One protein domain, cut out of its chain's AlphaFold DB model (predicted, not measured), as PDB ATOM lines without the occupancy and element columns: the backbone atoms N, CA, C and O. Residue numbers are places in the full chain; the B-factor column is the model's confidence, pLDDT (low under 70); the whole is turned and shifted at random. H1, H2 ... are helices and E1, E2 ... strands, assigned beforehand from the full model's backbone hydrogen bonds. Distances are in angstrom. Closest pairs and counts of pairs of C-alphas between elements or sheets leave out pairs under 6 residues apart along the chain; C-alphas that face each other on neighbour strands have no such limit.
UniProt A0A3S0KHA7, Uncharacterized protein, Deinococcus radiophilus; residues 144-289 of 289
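AT A GLANCE: This is residues 144 to 289 of the 289 residues of an uncharacterized protein of Deinococcus radiophilus (UniProt A0A3S0KHA7). There is little regular structure: long loops wrap round a strongly twisted meander, E1-E2-E3-E4, each strand the antiparallel neighbour of the one before, with H3 over one face. The printed part has 146 residues, only 37 in named elements, in the order H1 H2 E1 E2 E3 E4 H3, mixed in class. It is compact, radius of gyration of the C-alphas 15.1 A, spanning 46 by 36 by 27 A.

HOW THE PARTS SIT: Look from E1, residues 192 to 198, to E2, residues 212 to 218: N 194 and O 216 are 3.0 A apart. E3, residues 227 to 232, follows, with N 215 and O 230 2.9 A apart; then E4, residues 244 to 246, with N 229 and O 244 2.9 A apart. H3, residues 280 to 285, is on the sheet, height 8.2 A; its closest C-alpha pair with E3 is Ala 230 and Leu 282, 7.0 A. In H3 every O i to N i+4 pair is within hydrogen-bond range; H1, residues 149 to 152, not on the sheet, and H2, residues 170 to 173, which only grazes it, are too short for one.

IN THESE COORDINATES: Find C-alpha 192 at (225.669, 205.322, 191.522); E1 runs 20.1 A. H3 ends at C-alpha 285, (217.996, 188.053, 179.257).

THE WHOLE: The printed part has no cut. The E4 to H3 link is long, 33 residues; 247 to 274 are under pLDDT 70.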
ATOM      1  N   ILE A 144     236.278 196.127 164.188       46.59
ATOM      2  CA  ILE A 144     236.974 194.870 164.504       46.59
ATOM      3  C   ILE A 144     237.266 194.789 166.006       46.59
ATOM      4  O   ILE A 144     237.366 193.697 166.555       46.59
ATOM      5  N   ASP A 145     237.314 195.924 166.702       57.16
ATOM      6  CA  ASP A 145     237.717 196.028 168.103       57.16
ATOM      7  C   ASP A 145     236.966 197.190 168.790       57.16
ATOM      8  O   ASP A 145     236.487 198.107 168.122       57.16
ATOM      9  N   CYS A 146     236.860 197.148 170.117       67.56
ATOM     10  CA  CYS A 146     236.196 198.150 170.956       67.56
ATOM     11  C   CYS A 146     237.017 199.433 171.173       67.56
ATOM     12  O   CYS A 146     236.546 200.355 171.842       67.56
ATOM     13  N   ARG A 147     238.254 199.513 170.662       63.47
ATOM     14  CA  ARG A 147     239.110 200.708 170.804       63.47
ATOM     15  C   ARG A 147     238.405 201.970 170.290       63.47
ATOM     16  O   ARG A 147     237.615 201.923 169.349       63.47
ATOM     17  N   GLY A 148     238.676 203.109 170.928       61.31
ATOM     18  CA  GLY A 148     238.023 204.386 170.625       61.31
ATOM     19  C   GLY A 148     236.626 204.568 171.238       61.31
ATOM     20  O   GLY A 148     236.127 205.694 171.281       61.31
ATOM     21  N   MET A 149     235.984 203.506 171.751       71.38
ATOM     22  CA  MET A 149     234.608 203.608 172.256       71.38
ATOM     23  C   MET A 149     234.488 204.481 173.501       71.38
ATOM     24  O   MET A 149     233.498 205.182 173.648       71.38
ATOM     25  N   LYS A 150     235.527 204.575 174.331       67.81
ATOM     26  CA  LYS A 150     235.553 205.547 175.434       67.81
ATOM     27  C   LYS A 150     235.467 207.008 174.953       67.81
ATOM     28  O   LYS A 150     235.041 207.873 175.702       67.81
ATOM     29  N   GLN A 151     235.865 207.313 173.713       66.06
ATOM     30  CA  GLN A 151     235.812 208.666 173.132       66.06
ATOM     31  C   GLN A 151     234.562 208.925 172.302       66.06
ATOM     32  O   GLN A 151     234.242 210.086 172.036       66.06
ATOM     33  N   THR A 152     233.868 207.887 171.852       68.31
ATOM     34  CA  THR A 152     232.663 208.041 171.030       68.31
ATOM     35  C   THR A 152     231.395 207.800 171.828       68.31
ATOM     36  O   THR A 152     230.386 208.430 171.535       68.31
ATOM     37  N   GLU A 153     231.464 206.960 172.858       79.75
ATOM     38  CA  GLU A 153     230.302 206.445 173.565       79.75
ATOM     39  C   GLU A 153     230.044 207.204 174.858       79.75
ATOM     40  O   GLU A 153     230.883 207.207 175.761       79.75
ATOM     41  N   SER A 154     228.890 207.867 174.959       81.75
ATOM     42  CA  SER A 154     228.599 208.715 176.118       81.75
ATOM     43  C   SER A 154     228.487 207.908 177.405       81.75
ATOM     44  O   SER A 154     228.973 208.380 178.421       81.75
ATOM     45  N   PHE A 155     227.986 206.670 177.370       82.56
ATOM     46  CA  PHE A 155     227.914 205.835 178.578       82.56
ATOM     47  C   PHE A 155     229.298 205.526 179.180       82.56
ATOM     48  O   PHE A 155     229.403 205.299 180.377       82.56
ATOM     49  N   LEU A 156     230.372 205.546 178.381       76.25
ATOM     50  CA  LEU A 156     231.740 205.235 178.830       76.25
ATOM     51  C   LEU A 156     232.585 206.488 179.138       76.25
ATOM     52  O   LEU A 156     233.737 206.380 179.567       76.25
ATOM     53  N   LYS A 157     232.053 207.684 178.871       74.44
ATOM     54  CA  LYS A 157     232.755 208.958 179.050       74.44
ATOM     55  C   LYS A 157     232.537 209.519 180.445       74.44
ATOM     56  O   LYS A 157     231.406 209.829 180.805       74.44
ATOM     57  N   TYR A 158     233.628 209.790 181.158       67.12
ATOM     58  CA  TYR A 158     233.580 210.452 182.466       67.12
ATOM     59  C   TYR A 158     232.978 211.865 182.424       67.12
ATOM     60  O   TYR A 158     232.374 212.301 183.393       67.12
ATOM     61  N   ASP A 159     233.135 212.588 181.315       69.75
ATOM     62  CA  ASP A 159     232.648 213.959 181.133       69.75
ATOM     63  C   ASP A 159     231.252 214.038 180.491       69.75
ATOM     64  O   ASP A 159     230.767 215.130 180.206       69.75
ATOM     65  N   SER A 160     230.590 212.898 180.265       77.00
ATOM     66  CA  SER A 160     229.254 212.861 179.653       77.00
ATOM     67  C   SER A 160     228.113 213.221 180.600       77.00
ATOM     68  O   SER A 160     227.019 213.485 180.117       77.00
ATOM     69  N   GLY A 161     228.342 213.175 181.917       81.06
ATOM     70  CA  GLY A 161     227.273 213.219 182.919       81.06
ATOM     71  C   GLY A 161     226.596 211.867 183.175       81.06
ATOM     72  O   GLY A 161     225.761 211.772 184.066       81.06
ATOM     73  N   PHE A 162     226.969 210.798 182.461       84.88
ATOM     74  CA  PHE A 162     226.361 209.476 182.635       84.88
ATOM     75  C   PHE A 162     226.912 208.694 183.836       84.88
ATOM     76  O   PHE A 162     226.141 208.189 184.646       84.88
ATOM     77  N   THR A 163     228.236 208.558 183.948       80.62
ATOM     78  CA  THR A 163     228.871 207.810 185.048       80.62
ATOM     79  C   THR A 163     229.103 208.715 186.249       80.62
ATOM     80  O   THR A 163     229.612 209.825 186.077       80.62
ATOM     81  N   GLY A 164     228.839 208.238 187.461       77.06
ATOM     82  CA  GLY A 164     229.144 208.987 188.679       77.06
ATOM     83  C   GLY A 164     228.268 208.611 189.863       77.06
ATOM     84  O   GLY A 164     227.357 207.787 189.751       77.06
ATOM     85  N   PHE A 165     228.539 209.249 190.999       82.12
ATOM     86  CA  PHE A 165     227.805 209.020 192.240       82.12
ATOM     87  C   PHE A 165     226.392 209.610 192.204       82.12
ATOM     88  O   PHE A 165     226.058 210.434 191.343       82.12
ATOM     89  N   ALA A 166     225.568 209.215 193.174       81.69
ATOM     90  CA  ALA A 166     224.259 209.817 193.415       81.69
ATOM     91  C   ALA A 166     224.322 211.362 193.429       81.69
ATOM     92  O   ALA A 166     225.068 211.966 194.198       81.69
ATOM     93  N   GLY A 167     223.517 212.009 192.586       81.06
ATOM     94  CA  GLY A 167     223.470 213.465 192.423       81.06
ATOM     95  C   GLY A 167     224.524 214.041 191.469       81.06
ATOM     96  O   GLY A 167     224.443 215.223 191.121       81.06
ATOM     97  N   GLU A 168     225.481 213.242 191.000       82.62
ATOM     98  CA  GLU A 168     226.484 213.642 190.006       82.62
ATOM     99  C   GLU A 168     226.126 213.181 188.594       82.62
ATOM    100  O   GLU A 168     226.394 213.915 187.642       82.62
ATOM    101  N   ASN A 169     225.474 212.022 188.476       86.62
ATOM    102  CA  ASN A 169     225.039 211.468 187.199       86.62
ATOM    103  C   ASN A 169     223.614 211.896 186.797       86.62
ATOM    104  O   ASN A 169     222.752 212.137 187.650       86.62
ATOM    105  N   ASP A 170     223.349 211.932 185.494       90.38
ATOM    106  CA  ASP A 170     222.085 212.396 184.916       90.38
ATOM    107  C   ASP A 170     220.889 211.546 185.351       90.38
ATOM    108  O   ASP A 170     219.842 212.097 185.674       90.38
ATOM    109  N   TRP A 171     221.031 210.221 185.444       91.56
ATOM    110  CA  TRP A 171     219.928 209.341 185.851       91.56
ATOM    111  C   TRP A 171     219.556 209.474 187.330       91.56
ATOM    112  O   TRP A 171     218.406 209.250 187.693       91.56
ATOM    113  N   SER A 172     220.484 209.873 188.196       89.88
ATOM    114  CA  SER A 172     220.186 210.172 189.600       89.88
ATOM    115  C   SER A 172     219.498 211.528 189.778       89.88
ATOM    116  O   SER A 172     218.676 211.684 190.678       89.88
ATOM    117  N   ARG A 173     219.786 212.499 188.900       89.69
ATOM    118  CA  ARG A 173     219.129 213.820 188.878       89.69
ATOM    119  C   ARG A 173     217.770 213.789 188.184       89.69
ATOM    120  O   ARG A 173     216.858 214.495 188.602       89.69
ATOM    121  N   HIS A 174     217.664 212.969 187.145       91.69
ATOM    122  CA  HIS A 174     216.512 212.820 186.266       91.69
ATOM    123  C   HIS A 174     216.153 211.335 186.095       91.69
ATOM    124  O   HIS A 174     216.276 210.782 184.996       91.69
ATOM    125  N   PRO A 175     215.718 210.646 187.168       89.62
ATOM    126  CA  PRO A 175     215.390 209.219 187.119       89.62
ATOM    127  C   PRO A 175     214.261 208.893 186.137       89.62
ATOM    128  O   PRO A 175     214.167 207.765 185.659       89.62
ATOM    129  N   GLU A 176     213.422 209.866 185.792       89.75
ATOM    130  CA  GLU A 176     212.401 209.764 184.750       89.75
ATOM    131  C   GLU A 176     212.971 209.560 183.337       89.75
ATOM    132  O   GLU A 176     212.269 209.039 182.472       89.75
ATOM    133  N   GLN A 177     214.231 209.935 183.096       89.81
ATOM    134  CA  GLN A 177     214.909 209.769 181.804       89.81
ATOM    135  C   GLN A 177     215.573 208.395 181.658       89.81
ATOM    136  O   GLN A 177     216.018 208.032 180.570       89.81
ATOM    137  N   MET A 178     215.647 207.619 182.741       92.06
ATOM    138  CA  MET A 178     216.270 206.304 182.744       92.06
ATOM    139  C   MET A 178     215.396 205.286 181.984       92.06
ATOM    140  O   MET A 178     214.257 205.015 182.389       92.06
ATOM    141  N   PRO A 179     215.908 204.657 180.907       92.94
ATOM    142  CA  PRO A 179     215.151 203.674 180.142       92.94
ATOM    143  C   PRO A 179     214.700 202.504 181.016       92.94
ATOM    144  O   PRO A 179     215.509 201.866 181.688       92.94
ATOM    145  N   GLY A 180     213.400 202.201 181.007       92.06
ATOM    146  CA  GLY A 180     212.847 201.094 181.792       92.06
ATOM    147  C   GLY A 180     212.821 201.335 183.305       92.06
ATOM    148  O   GLY A 180     212.730 200.371 184.057       92.06
ATOM    149  N   ARG A 181     212.870 202.592 183.776       91.94
ATOM    150  CA  ARG A 181     212.788 202.940 185.211       91.94
ATOM    151  C   ARG A 181     211.627 202.263 185.951       91.94
ATOM    152  O   ARG A 181     211.770 201.946 187.130       91.94
ATOM    153  N   SER A 182     210.495 202.045 185.283       91.81
ATOM    154  CA  SER A 182     209.306 201.391 185.844       91.81
ATOM    155  C   SER A 182     209.488 199.903 186.165       91.81
ATOM    156  O   SER A 182     208.666 199.342 186.880       91.81
ATOM    157  N   GLU A 183     210.536 199.257 185.652       93.19
ATOM    158  CA  GLU A 183     210.859 197.858 185.964       93.19
ATOM    159  C   GLU A 183     211.580 197.707 187.305       93.19
ATOM    160  O   GLU A 183     211.629 196.613 187.869       93.19
ATOM    161  N   LEU A 184     212.145 198.799 187.814       92.38
ATOM    162  CA  LEU A 184     212.802 198.831 189.111       92.38
ATOM    163  C   LEU A 184     211.770 199.059 190.222       92.38
ATOM    164  O   LEU A 184     210.742 199.699 189.976       92.38
ATOM    165  N   PRO A 185     212.035 198.584 191.454       92.81
ATOM    166  CA  PRO A 185     211.125 198.794 192.572       92.81
ATOM    167  C   PRO A 185     210.758 200.275 192.756       92.81
ATOM    168  O   PRO A 185     211.562 201.178 192.506       92.81
ATOM    169  N   ALA A 186     209.524 200.538 193.187       89.31
ATOM    170  CA  ALA A 186     209.032 201.906 193.358       89.31
ATOM    171  C   ALA A 186     209.787 202.667 194.464       89.31
ATOM    172  O   ALA A 186     209.940 203.881 194.382       89.31
ATOM    173  N   ASP A 187     210.277 201.940 195.469       90.06
ATOM    174  CA  ASP A 187     211.091 202.425 196.584       90.06
ATOM    175  C   ASP A 187     212.587 202.541 196.250       90.06
ATOM    176  O   ASP A 187     213.341 203.127 197.022       90.06
ATOM    177  N   TRP A 188     213.028 201.984 195.119       91.06
ATOM    178  CA  TRP A 188     214.425 202.021 194.699       91.06
ATOM    179  C   TRP A 188     214.771 203.396 194.119       91.06
ATOM    180  O   TRP A 188     214.017 203.953 193.318       91.06
ATOM    181  N   VAL A 189     215.925 203.942 194.497       90.19
ATOM    182  CA  VAL A 189     216.396 205.258 194.038       90.19
ATOM    183  C   VAL A 189     217.713 205.081 193.296       90.19
ATOM    184  O   VAL A 189     218.580 204.337 193.750       90.19
ATOM    185  N   VAL A 190     217.867 205.777 192.166       89.50
ATOM    186  CA  VAL A 190     219.123 205.779 191.410       89.50
ATOM    187  C   VAL A 190     220.193 206.474 192.248       89.50
ATOM    188  O   VAL A 190     220.080 207.665 192.538       89.50
ATOM    189  N   GLY A 191     221.216 205.727 192.645       87.44
ATOM    190  CA  GLY A 191     222.423 206.254 193.259       87.44
ATOM    191  C   GLY A 191     223.546 206.316 192.239       87.44
ATOM    192  O   GLY A 191     223.566 207.203 191.384       87.44
ATOM    193  N   ASP A 192     224.460 205.360 192.335       86.50
ATOM    194  CA  ASP A 192     225.669 205.322 191.522       86.50
ATOM    195  C   ASP A 192     225.385 204.655 190.174       86.50
ATOM    196  O   ASP A 192     224.675 203.644 190.097       86.50
ATOM    197  N   VAL A 193     225.946 205.231 189.113       86.56
ATOM    198  CA  VAL A 193     225.825 204.731 187.743       86.56
ATOM    199  C   VAL A 193     227.215 204.533 187.156       86.56
ATOM    200  O   VAL A 193     228.059 205.430 187.207       86.56
ATOM    201  N   ASP A 194     227.439 203.364 186.571       84.25
ATOM    202  CA  ASP A 194     228.649 203.031 185.818       84.25
ATOM    203  C   ASP A 194     228.259 202.283 184.540       84.25
ATOM    204  O   ASP A 194     227.155 201.743 184.428       84.25
ATOM    205  N   ALA A 195     229.156 202.214 183.567       84.50
ATOM    206  CA  ALA A 195     228.965 201.360 182.406       84.50
ATOM    207  C   ALA A 195     230.263 200.707 181.982       84.50
ATOM    208  O   ALA A 195     231.328 201.299 182.061       84.50
ATOM    209  N   ALA A 196     230.146 199.494 181.460       81.12
ATOM    210  CA  ALA A 196     231.232 198.742 180.867       81.12
ATOM    211  C   ALA A 196     230.880 198.323 179.440       81.12
ATOM    212  O   ALA A 196     229.724 198.354 179.023       81.12
ATOM    213  N   ILE A 197     231.883 197.875 178.697       81.00
ATOM    214  CA  ILE A 197     231.693 197.232 177.400       81.00
ATOM    215  C   ILE A 197     231.973 195.737 177.488       81.00
ATOM    216  O   ILE A 197     232.787 195.299 178.293       81.00
ATOM    217  N   THR A 198     231.373 194.931 176.626       79.62
ATOM    218  CA  THR A 198     231.724 193.516 176.476       79.62
ATOM    219  C   THR A 198     231.717 193.093 175.012       79.62
ATOM    220  O   THR A 198     231.460 193.908 174.128       79.62
ATOM    221  N   HIS A 199     232.042 191.822 174.754       76.38
ATOM    222  CA  HIS A 199     232.118 191.222 173.414       76.38
ATOM    223  C   HIS A 199     233.121 191.923 172.477       76.38
ATOM    224  O   HIS A 199     233.010 191.897 171.249       76.38
ATOM    225  N   CYS A 200     234.159 192.502 173.077       72.50
ATOM    226  CA  CYS A 200     235.314 193.031 172.372       72.50
ATOM    227  C   CYS A 200     236.180 191.880 171.860       72.50
ATOM    228  O   CYS A 200     236.648 191.041 172.635       72.50
ATOM    229  N   SER A 201     236.396 191.821 170.548       60.62
ATOM    230  CA  SER A 201     237.323 190.866 169.953       60.62
ATOM    231  C   SER A 201     238.773 191.293 170.226       60.62
ATOM    232  O   SER A 201     239.068 192.466 170.448       60.62
ATOM    233  N   ARG A 202     239.698 190.325 170.270       53.12
ATOM    234  CA  ARG A 202     241.111 190.599 170.582       53.12
ATOM    235  C   ARG A 202     241.753 191.490 169.504       53.12
ATOM    236  O   ARG A 202     241.433 191.310 168.329       53.12
ATOM    237  N   PRO A 203     242.771 192.301 169.848       48.66
ATOM    238  CA  PRO A 203     243.469 193.209 168.929       48.66
ATOM    239  C   PRO A 203     244.302 192.523 167.820       48.66
ATOM    240  O   PRO A 203     245.189 193.147 167.258       48.66
ATOM    241  N   LEU A 204     244.050 191.252 167.490       47.06
ATOM    242  CA  LEU A 204     244.582 190.542 166.311       47.06
ATOM    243  C   LEU A 204     243.552 189.544 165.732       47.06
ATOM    244  O   LEU A 204     243.904 188.575 165.060       47.06
ATOM    245  N   SER A 205     242.268 189.728 166.042       46.28
ATOM    246  CA  SER A 205     241.179 188.875 165.570       46.28
ATOM    247  C   SER A 205     240.674 189.341 164.203       46.28
ATOM    248  O   SER A 205     240.453 190.526 163.984       46.28
ATOM    249  N   PHE A 206     240.432 188.396 163.290       45.72
ATOM    250  CA  PHE A 206     239.734 188.656 162.019       45.72
ATOM    251  C   PHE A 206     238.203 188.623 162.155       45.72
ATOM    252  O   PHE A 206     237.494 188.823 161.172       45.72
ATOM    253  N   ARG A 207     237.675 188.337 163.352       51.41
ATOM    254  CA  ARG A 207     236.232 188.384 163.626       51.41
ATOM    255  C   ARG A 207     235.818 189.815 163.944       51.41
ATOM    256  O   ARG A 207     236.492 190.470 164.734       51.41
ATOM    257  N   ALA A 208     234.710 190.265 163.357       55.16
ATOM    258  CA  ALA A 208     234.063 191.508 163.762       55.16
ATOM    259  C   ALA A 208     233.747 191.460 165.267       55.16
ATOM    260  O   ALA A 208     233.339 190.412 165.771       55.16
ATOM    261  N   SER A 209     233.960 192.571 165.977       65.62
ATOM    262  CA  SER A 209     233.429 192.702 167.334       65.62
ATOM    263  C   SER A 209     231.940 193.009 167.251       65.62
ATOM    264  O   SER A 209     231.511 193.789 166.400       65.62
ATOM    265  N   GLU A 210     231.173 192.453 168.181       76.75
ATOM    266  CA  GLU A 210     229.769 192.800 168.400       76.75
ATOM    267  C   GLU A 210     229.653 193.457 169.776       76.75
ATOM    268  O   GLU A 210     229.160 192.835 170.718       76.75
ATOM    269  N   PRO A 211     230.200 194.679 169.936       80.56
ATOM    270  CA  PRO A 211     230.277 195.316 171.235       80.56
ATOM    271  C   PRO A 211     228.888 195.539 171.821       80.56
ATOM    272  O   PRO A 211     227.979 196.009 171.135       80.56
ATOM    273  N   LEU A 212     228.762 195.261 173.113       86.38
ATOM    274  CA  LEU A 212     227.564 195.544 173.896       86.38
ATOM    275  C   LEU A 212     227.941 196.425 175.080       86.38
ATOM    276  O   LEU A 212     228.967 196.192 175.722       86.38
ATOM    277  N   LEU A 213     227.111 197.422 175.371       88.00
ATOM    278  CA  LEU A 213     227.243 198.243 176.568       88.00
ATOM    279  C   LEU A 213     226.474 197.596 177.708       88.00
ATOM    280  O   LEU A 213     225.372 197.095 177.515       88.00
ATOM    281  N   VAL A 214     227.044 197.625 178.902       88.12
ATOM    282  CA  VAL A 214     226.420 197.126 180.122       88.12
ATOM    283  C   VAL A 214     226.391 198.276 181.107       88.12
ATOM    284  O   VAL A 214     227.446 198.680 181.586       88.12
ATOM    285  N   ALA A 215     225.207 198.813 181.387       89.75
ATOM    286  CA  ALA A 215     225.038 199.832 182.414       89.75
ATOM    287  C   ALA A 215     224.732 199.163 183.753       89.75
ATOM    288  O   ALA A 215     223.907 198.249 183.821       89.75
ATOM    289  N   PHE A 216     225.373 199.650 184.805       88.06
ATOM    290  CA  PHE A 216     225.178 199.249 186.186       88.06
ATOM    291  C   PHE A 216     224.591 200.418 186.956       88.06
ATOM    292  O   PHE A 216     225.076 201.542 186.857       88.06
ATOM    293  N   VAL A 217     223.563 200.133 187.743       89.62
ATOM    294  CA  VAL A 217     222.935 201.106 188.630       89.62
ATOM    295  C   VAL A 217     222.837 200.532 190.031       89.62
ATOM    296  O   VAL A 217     222.576 199.339 190.214       89.62
ATOM    297  N   GLN A 218     223.042 201.376 191.030       88.12
ATOM    298  CA  GLN A 218     223.059 200.971 192.429       88.12
ATOM    299  C   GLN A 218     222.363 202.000 193.308       88.12
ATOM    300  O   GLN A 218     222.380 203.188 193.005       88.12
ATOM    301  N   GLU A 219     221.742 201.544 194.395       89.00
ATOM    302  CA  GLU A 219     221.197 202.457 195.403       89.00
ATOM    303  C   GLU A 219     222.298 203.275 196.087       89.00
ATOM    304  O   GLU A 219     223.411 202.776 196.263       89.00
ATOM    305  N   PRO A 220     221.990 204.494 196.559       84.25
ATOM    306  CA  PRO A 220     222.910 205.242 197.402       84.25
ATOM    307  C   PRO A 220     223.239 204.467 198.687       84.25
ATOM    308  O   PRO A 220     222.339 204.015 199.398       84.25
ATOM    309  N   GLY A 221     224.522 204.379 199.036       69.56
ATOM    310  CA  GLY A 221     224.975 203.859 200.329       69.56
ATOM    311  C   GLY A 221     226.058 202.788 200.230       69.56
ATOM    312  O   GLY A 221     226.355 202.262 199.167       69.56
ATOM    313  N   TYR A 222     226.665 202.465 201.376       58.22
ATOM    314  CA  TYR A 222     227.847 201.593 201.442       58.22
ATOM    315  C   TYR A 222     227.544 200.141 201.850       58.22
ATOM    316  O   TYR A 222     228.375 199.261 201.641       58.22
ATOM    317  N   ASN A 223     226.364 199.859 202.420       63.00
ATOM    318  CA  ASN A 223     226.046 198.550 202.997       63.00
ATOM    319  C   ASN A 223     225.054 197.774 202.125       63.00
ATOM    320  O   ASN A 223     223.851 197.997 202.209       63.00
ATOM    321  N   ASN A 224     225.585 196.832 201.341       68.69
ATOM    322  CA  ASN A 224     224.845 195.902 200.478       68.69
ATOM    323  C   ASN A 224     223.711 196.560 199.658       68.69
ATOM    324  O   ASN A 224     222.552 196.155 199.792       68.69
ATOM    325  N   PRO A 225     224.011 197.589 198.843       81.62
ATOM    326  CA  PRO A 225     222.967 198.308 198.123       81.62
ATOM    327  C   PRO A 225     222.396 197.420 197.015       81.62
ATOM    328  O   PRO A 225     223.141 196.651 196.397       81.62
ATOM    329  N   ARG A 226     221.092 197.528 196.722       88.25
ATOM    330  CA  ARG A 226     220.509 196.785 195.598       88.25
ATOM    331  C   ARG A 226     221.084 197.321 194.290       88.25
ATOM    332  O   ARG A 226     220.960 198.511 193.995       88.25
ATOM    333  N   SER A 227     221.678 196.433 193.499       88.50
ATOM    334  CA  SER A 227     222.227 196.766 192.187       88.50
ATOM    335  C   SER A 227     221.469 196.062 191.072       88.50
ATOM    336  O   SER A 227     221.036 194.915 191.207       88.50
ATOM    337  N   TYR A 228     221.358 196.752 189.945       90.69
ATOM    338  CA  TYR A 228     220.751 196.247 188.725       90.69
ATOM    339  C   TYR A 228     221.665 196.537 187.540       90.69
ATOM    340  O   TYR A 228     222.450 197.485 187.558       90.69
ATOM    341  N   ALA A 229     221.556 195.721 186.499       91.31
ATOM    342  CA  ALA A 229     222.245 195.946 185.242       91.31
ATOM    343  C   ALA A 229     221.312 195.736 184.050       91.31
ATOM    344  O   ALA A 229     220.345 194.973 184.129       91.31
ATOM    345  N   ALA A 230     221.620 196.402 182.944       92.69
ATOM    346  CA  ALA A 230     220.961 196.195 181.662       92.69
ATOM    347  C   ALA A 230     221.957 196.369 180.510       92.69
ATOM    348  O   ALA A 230     222.959 197.078 180.632       92.69
ATOM    349  N   VAL A 231     221.679 195.698 179.393       92.31
ATOM    350  CA  VAL A 231     222.503 195.743 178.183       92.31
ATOM    351  C   VAL A 231     221.929 196.757 177.199       92.31
ATOM    352  O   VAL A 231     220.712 196.846 177.048       92.31
ATOM    353  N   PHE A 232     222.801 197.490 176.513       92.12
ATOM    354  CA  PHE A 232     222.460 198.516 175.532       92.12
ATOM    355  C   PHE A 232     223.278 198.351 174.246       92.12
ATOM    356  O   PHE A 232     224.412 197.854 174.265       92.12
ATOM    357  N   THR A 233     222.715 198.782 173.119       88.56
ATOM    358  CA  THR A 233     223.448 198.927 171.859       88.56
ATOM    359  C   THR A 233     224.389 200.137 171.912       88.56
ATOM    360  O   THR A 233     224.030 201.177 172.469       88.56
ATOM    361  N   PRO A 234     225.598 200.050 171.334       83.12
ATOM    362  CA  PRO A 234     226.474 201.211 171.231       83.12
ATOM    363  C   PRO A 234     226.035 202.222 170.163       83.12
ATOM    364  O   PRO A 234     225.858 201.869 168.994       83.12
ATOM    365  N   GLY A 235     226.005 203.496 170.536       79.81
ATOM    366  CA  GLY A 235     225.760 204.667 169.702       79.81
ATOM    367  C   GLY A 235     224.351 205.224 169.879       79.81
ATOM    368  O   GLY A 235     224.180 206.406 170.166       79.81
ATOM    369  N   ASP A 236     223.341 204.379 169.697       81.81
ATOM    370  CA  ASP A 236     221.919 204.706 169.850       81.81
ATOM    371  C   ASP A 236     221.368 204.411 171.253       81.81
ATOM    372  O   ASP A 236     220.286 204.896 171.584       81.81
ATOM    373  N   HIS A 237     222.118 203.686 172.093       88.31
ATOM    374  CA  HIS A 237     221.742 203.329 173.465       88.31
ATOM    375  C   HIS A 237     220.346 202.686 173.559       88.31
ATOM    376  O   HIS A 237     219.594 202.923 174.508       88.31
ATOM    377  N   GLU A 238     219.983 201.853 172.581       90.44
ATOM    378  CA  GLU A 238     218.771 201.044 172.643       90.44
ATOM    379  C   GLU A 238     218.960 199.969 173.712       90.44
ATOM    380  O   GLU A 238     219.911 199.184 173.684       90.44
ATOM    381  N   ARG A 239     218.048 199.925 174.683       93.44
ATOM    382  CA  ARG A 239     218.098 198.930 175.751       93.44
ATOM    383  C   ARG A 239     217.672 197.561 175.224       93.44
ATOM    384  O   ARG A 239     216.551 197.393 174.751       93.44
ATOM    385  N   LEU A 240     218.546 196.573 175.380       92.75
ATOM    386  CA  LEU A 240     218.383 195.208 174.881       92.75
ATOM    387  C   LEU A 240     217.847 194.225 175.926       92.75
ATOM    388  O   LEU A 240     217.317 193.184 175.549       92.75
ATOM    389  N   THR A 241     217.990 194.520 177.222       93.31
ATOM    390  CA  THR A 241     217.507 193.647 178.305       93.31
ATOM    391  C   THR A 241     216.693 194.413 179.346       93.31
ATOM    392  O   THR A 241     216.941 195.604 179.563       93.31
ATOM    393  N   PRO A 242     215.777 193.739 180.066       93.88
ATOM    394  CA  PRO A 242     215.205 194.266 181.299       93.88
ATOM    395  C   PRO A 242     216.281 194.584 182.346       93.88
ATOM    396  O   PRO A 242     217.394 194.040 182.294       93.88
ATOM    397  N   TRP A 243     215.935 195.415 183.330       92.81
ATOM    398  CA  TRP A 243     216.799 195.617 184.495       92.81
ATOM    399  C   TRP A 243     216.882 194.339 185.323       92.81
ATOM    400  O   TRP A 243     215.895 193.867 185.884       92.81
ATOM    401  N   THR A 244     218.080 193.771 185.399       91.88
ATOM    402  CA  THR A 244     218.319 192.479 186.040       91.88
ATOM    403  C   THR A 244     219.087 192.686 187.343       91.88
ATOM    404  O   THR A 244     220.123 193.355 187.315       91.88
ATOM    405  N   PRO A 245     218.620 192.139 188.483       89.56
ATOM    406  CA  PRO A 245     219.362 192.201 189.738       89.56
ATOM    407  C   PRO A 245     220.761 191.601 189.578       89.56
ATOM    408  O   PRO A 245     220.906 190.515 189.017       89.56
ATOM    409  N   THR A 246     221.778 192.283 190.094       80.62
ATOM    410  CA  THR A 246     223.171 191.823 190.041       80.62
ATOM    411  C   THR A 246     223.849 192.057 191.388       80.62
ATOM    412  O   THR A 246     223.564 193.032 192.078       80.62
ATOM    413  N   THR A 247     224.731 191.153 191.812       67.69
ATOM    414  CA  THR A 247     225.296 191.151 193.175       67.69
ATOM    415  C   THR A 247     226.576 191.983 193.311       67.69
ATOM    416  O   THR A 247     227.490 191.599 194.032       67.69
ATOM    417  N   GLY A 248     226.640 193.138 192.644       56.62
ATOM    418  CA  GLY A 248     227.714 194.119 192.827       56.62
ATOM    419  C   GLY A 248     228.951 193.873 191.960       56.62
ATOM    420  O   GLY A 248     229.961 193.360 192.427       56.62
ATOM    421  N   TYR A 249     228.899 194.331 190.708       52.12
ATOM    422  CA  TYR A 249     230.087 194.531 189.860       52.12
ATOM    423  C   TYR A 249     230.665 195.959 189.959       52.12
ATOM    424  O   TYR A 249     231.647 196.275 189.293       52.12
ATOM    425  N   LEU A 250     230.076 196.814 190.808       51.12
ATOM    426  CA  LEU A 250     230.488 198.208 191.031       51.12
ATOM    427  C   LEU A 250     231.629 198.373 192.045       51.12
ATOM    428  O   LEU A 250     232.170 199.466 192.196       51.12
ATOM    429  N   ALA A 251     232.090 197.286 192.674       44.91
ATOM    430  CA  ALA A 251     233.478 197.251 193.108       44.91
ATOM    431  C   ALA A 251     234.307 197.164 191.825       44.91
ATOM    432  O   ALA A 251     234.520 196.064 191.322       44.91
ATOM    433  N   GLN A 252     234.654 198.330 191.262       42.00
ATOM    434  CA  GLN A 252     235.512 198.511 190.091       42.00
ATOM    435  C   GLN A 252     236.389 197.272 189.879       42.00
ATOM    436  O   GLN A 252     237.155 196.939 190.796       42.00
ATOM    437  N   PRO A 253     236.394 196.618 188.705       38.94
ATOM    438  CA  PRO A 253     237.540 195.810 188.356       38.94
ATOM    439  C   PRO A 253     238.695 196.790 188.125       38.94
ATOM    440  O   PRO A 253     239.059 197.121 186.998       38.94
ATOM    441  N   SER A 254     239.259 197.291 189.221       36.72
ATOM    442  CA  SER A 254     240.561 197.913 189.291       36.72
ATOM    443  C   SER A 254     241.551 196.830 188.878       36.72
ATOM    444  O   SER A 254     242.081 196.088 189.695       36.72
ATOM    445  N   GLY A 255     241.727 196.661 187.567       38.31
ATOM    446  CA  GLY A 255     242.768 195.790 187.034       38.31
ATOM    447  C   GLY A 255     242.415 194.820 185.915       38.31
ATOM    448  O   GLY A 255     243.276 194.004 185.607       38.31
ATOM    449  N   THR A 256     241.263 194.878 185.238       37.81
ATOM    450  CA  THR A 256     241.109 194.081 183.993       37.81
ATOM    451  C   THR A 256     241.392 194.912 182.746       37.81
ATOM    452  O   THR A 256     240.554 195.150 181.883       37.81
ATOM    453  N   ALA A 257     242.647 195.355 182.665       39.97
ATOM    454  CA  ALA A 257     243.267 195.817 181.434       39.97
ATOM    455  C   ALA A 257     243.414 194.629 180.470       39.97
ATOM    456  O   ALA A 257     244.278 193.778 180.671       39.97
ATOM    457  N   TYR A 258     242.588 194.551 179.427       38.16
ATOM    458  CA  TYR A 258     242.816 193.600 178.328       38.16
ATOM    459  C   TYR A 258     243.514 194.233 177.117       38.16
ATOM    460  O   TYR A 258     243.955 193.500 176.231       38.16
ATOM    461  N   THR A 259     243.681 195.561 177.083       38.16
ATOM    462  CA  THR A 259     244.473 196.247 176.055       38.16
ATOM    463  C   THR A 259     245.773 196.808 176.644       38.16
ATOM    464  O   THR A 259     245.749 197.445 177.701       38.16
ATOM    465  N   PRO A 260     246.936 196.561 176.005       32.75
ATOM    466  CA  PRO A 260     248.191 197.161 176.434       32.75
ATOM    467  C   PRO A 260     248.076 198.685 176.373       32.75
ATOM    468  O   PRO A 260     247.595 199.247 175.392       32.75
ATOM    469  N   TYR A 261     248.529 199.350 177.433       38.53
ATOM    470  CA  TYR A 261     248.610 200.804 177.491       38.53
ATOM    471  C   TYR A 261     249.662 201.273 176.477       38.53
ATOM    472  O   TYR A 261     250.864 201.186 176.735       38.53
ATOM    473  N   LEU A 262     249.233 201.724 175.297       34.38
ATOM    474  CA  LEU A 262     250.142 202.285 174.300       34.38
ATOM    475  C   LEU A 262     250.404 203.759 174.639       34.38
ATOM    476  O   LEU A 262     249.626 204.667 174.349       34.38
ATOM    477  N   TRP A 263     251.526 203.993 175.318       29.75
ATOM    478  CA  TRP A 263     252.104 205.324 175.519       29.75
ATOM    479  C   TRP A 263     252.423 205.967 174.148       29.75
ATOM    480  O   TRP A 263     252.912 205.251 173.273       29.75
ATOM    481  N   PRO A 264     252.186 207.280 173.913       34.75
ATOM    482  CA  PRO A 264     252.070 208.359 174.896       34.75
ATOM    483  C   PRO A 264     250.671 208.981 175.043       34.75
ATOM    484  O   PRO A 264     250.574 210.082 175.580       34.75
ATOM    485  N   VAL A 265     249.588 208.343 174.578       42.25
ATOM    486  CA  VAL A 265     248.239 208.942 174.657       42.25
ATOM    487  C   VAL A 265     247.303 208.077 175.514       42.25
ATOM    488  O   VAL A 265     246.659 207.175 174.986       42.25
ATOM    489  N   PRO A 266     247.156 208.379 176.821       36.66
ATOM    490  CA  PRO A 266     246.331 207.643 177.798       36.66
ATOM    491  C   PRO A 266     244.851 207.396 177.437       36.66
ATOM    492  O   PRO A 266     244.153 206.676 178.151       36.66
ATOM    493  N   GLY A 267     244.335 208.004 176.366       42.62
ATOM    494  CA  GLY A 267     242.920 207.969 176.003       42.62
ATOM    495  C   GLY A 267     242.560 206.992 174.885       42.62
ATOM    496  O   GLY A 267     241.584 206.272 175.024       42.62
ATOM    497  N   LEU A 268     243.309 206.948 173.781       40.00
ATOM    498  CA  LEU A 268     242.782 206.431 172.504       40.00
ATOM    499  C   LEU A 268     242.571 204.906 172.455       40.00
ATOM    500  O   LEU A 268     241.679 204.444 171.747       40.00
ATOM    501  N   ASP A 269     243.321 204.143 173.251       42.72
ATOM    502  CA  ASP A 269     243.285 202.669 173.241       42.72
ATOM    503  C   ASP A 269     242.671 202.048 174.502       42.72
ATOM    504  O   ASP A 269     242.669 200.825 174.681       42.72
ATOM    505  N   THR A 270     242.149 202.881 175.401       48.72
ATOM    506  CA  THR A 270     241.656 202.420 176.692       48.72
ATOM    507  C   THR A 270     240.136 202.362 176.701       48.72
ATOM    508  O   THR A 270     239.449 203.357 176.913       48.72
ATOM    509  N   VAL A 271     239.593 201.166 176.482       49.69
ATOM    510  CA  VAL A 271     238.198 200.886 176.817       49.69
ATOM    511  C   VAL A 271     238.211 200.413 178.259       49.69
ATOM    512  O   VAL A 271     238.619 199.296 178.555       49.69
ATOM    513  N   TYR A 272     237.883 201.316 179.174       57.00
ATOM    514  CA  TYR A 272     237.655 200.971 180.569       57.00
ATOM    515  C   TYR A 272     236.258 201.427 180.937       57.00
ATOM    516  O   TYR A 272     235.927 202.568 180.601       57.00
ATOM    517  N   PRO A 273     235.489 200.585 181.642       61.44
ATOM    518  CA  PRO A 273     235.721 199.167 181.969       61.44
ATOM    519  C   PRO A 273     235.331 198.200 180.823       61.44
ATOM    520  O   PRO A 273     234.360 198.437 180.108       61.44
ATOM    521  N   VAL A 274     236.060 197.085 180.653       64.44
ATOM    522  CA  VAL A 274     235.694 195.969 179.745       64.44
ATOM    523  C   VAL A 274     235.352 194.734 180.574       64.44
ATOM    524  O   VAL A 274     236.155 194.286 181.388       64.44
ATOM    525  N   LEU A 275     234.192 194.138 180.324       70.31
ATOM    526  CA  LEU A 275     233.787 192.851 180.869       70.31
ATOM    527  C   LEU A 275     234.212 191.729 179.909       70.31
ATOM    528  O   LEU A 275     233.813 191.746 178.738       70.31
ATOM    529  N   PRO A 276     234.961 190.714 180.384       66.25
ATOM    530  CA  PRO A 276     235.411 189.604 179.542       66.25
ATOM    531  C   PRO A 276     234.249 188.752 179.010       66.25
ATOM    532  O   PRO A 276     234.378 188.128 177.959       66.25
ATOM    533  N   ALA A 277     233.123 188.738 179.720       71.62
ATOM    534  CA  ALA A 277     231.874 188.123 179.302       71.62
ATOM    535  C   ALA A 277     230.694 188.863 179.944       71.62
ATOM    536  O   ALA A 277     230.853 189.491 180.994       71.62
ATOM    537  N   LEU A 278     229.511 188.751 179.335       77.75
ATOM    538  CA  LEU A 278     228.269 189.175 179.977       77.75
ATOM    539  C   LEU A 278     228.025 188.359 181.257       77.75
ATOM    540  O   LEU A 278     228.202 187.135 181.236       77.75
ATOM    541  N   PRO A 279     227.555 188.995 182.345       77.69
ATOM    542  CA  PRO A 279     227.014 188.280 183.492       77.69
ATOM    543  C   PRO A 279     225.965 187.244 183.045       77.69
ATOM    544  O   PRO A 279     225.142 187.561 182.179       77.69
ATOM    545  N   PRO A 280     225.960 186.014 183.595       82.00
ATOM    546  CA  PRO A 280     225.069 184.941 183.145       82.00
ATOM    547  C   PRO A 280     223.580 185.304 183.187       82.00
ATOM    548  O   PRO A 280     222.778 184.788 182.410       82.00
ATOM    549  N   GLU A 281     223.180 186.155 184.124       82.62
ATOM    550  CA  GLU A 281     221.838 186.715 184.230       82.62
ATOM    551  C   GLU A 281     221.485 187.632 183.047       82.62
ATOM    552  O   GLU A 281     220.414 187.467 182.466       82.62
ATOM    553  N   LEU A 282     222.406 188.493 182.604       85.56
ATOM    554  CA  LEU A 282     222.214 189.361 181.435       85.56
ATOM    555  C   LEU A 282     222.306 188.577 180.127       85.56
ATOM    556  O   LEU A 282     221.510 188.804 179.222       85.56
ATOM    557  N   ALA A 283     223.224 187.613 180.039       85.44
ATOM    558  CA  ALA A 283     223.359 186.748 178.869       85.44
ATOM    559  C   ALA A 283     222.078 185.941 178.593       85.44
ATOM    560  O   ALA A 283     221.720 185.731 177.439       85.44
ATOM    561  N   ARG A 284     221.364 185.516 179.646       85.94
ATOM    562  CA  ARG A 284     220.061 184.837 179.527       85.94
ATOM    563  C   ARG A 284     218.924 185.779 179.141       85.94
ATOM    564  O   ARG A 284     217.979 185.335 178.499       85.94
ATOM    565  N   ALA A 285     218.997 187.038 179.565       83.44
ATOM    566  CA  ALA A 285     217.996 188.053 179.257       83.44
ATOM    567  C   ALA A 285     218.174 188.663 177.856       83.44
ATOM    568  O   ALA A 285     217.245 189.289 177.346       83.44
ATOM    569  N   LEU A 286     219.352 188.499 177.245       86.25
ATOM    570  CA  LEU A 286     219.651 189.025 175.921       86.25
ATOM    571  C   LEU A 286     218.819 188.284 174.856       86.25
ATOM    572  O   LEU A 286     218.873 187.052 174.794       86.25
ATOM    573  N   PRO A 287     218.059 188.996 174.005       78.56
ATOM    574  CA  PRO A 287     217.322 188.359 172.923       78.56
ATOM    575  C   PRO A 287     218.302 187.652 171.979       78.56
ATOM    576  O   PRO A 287     219.268 188.258 171.515       78.56
ATOM    577  N   GLN A 288     218.060 186.365 171.707       68.25
ATOM    578  CA  GLN A 288     218.857 185.610 170.739       68.25
ATOM    579  C   GLN A 288     218.639 186.222 169.351       68.25
ATOM    580  O   GLN A 288     217.504 186.262 168.871       68.25
ATOM    581  N   ARG A 289     219.709 186.748 168.754       52.19
ATOM    582  CA  ARG A 289     219.733 187.251 167.378       52.19
ATOM    583  C   ARG A 289     220.306 186.197 166.442       52.19
ATOM    584  O   ARG A 289     221.233 185.480 166.879       52.19
TER     585      ARG A 289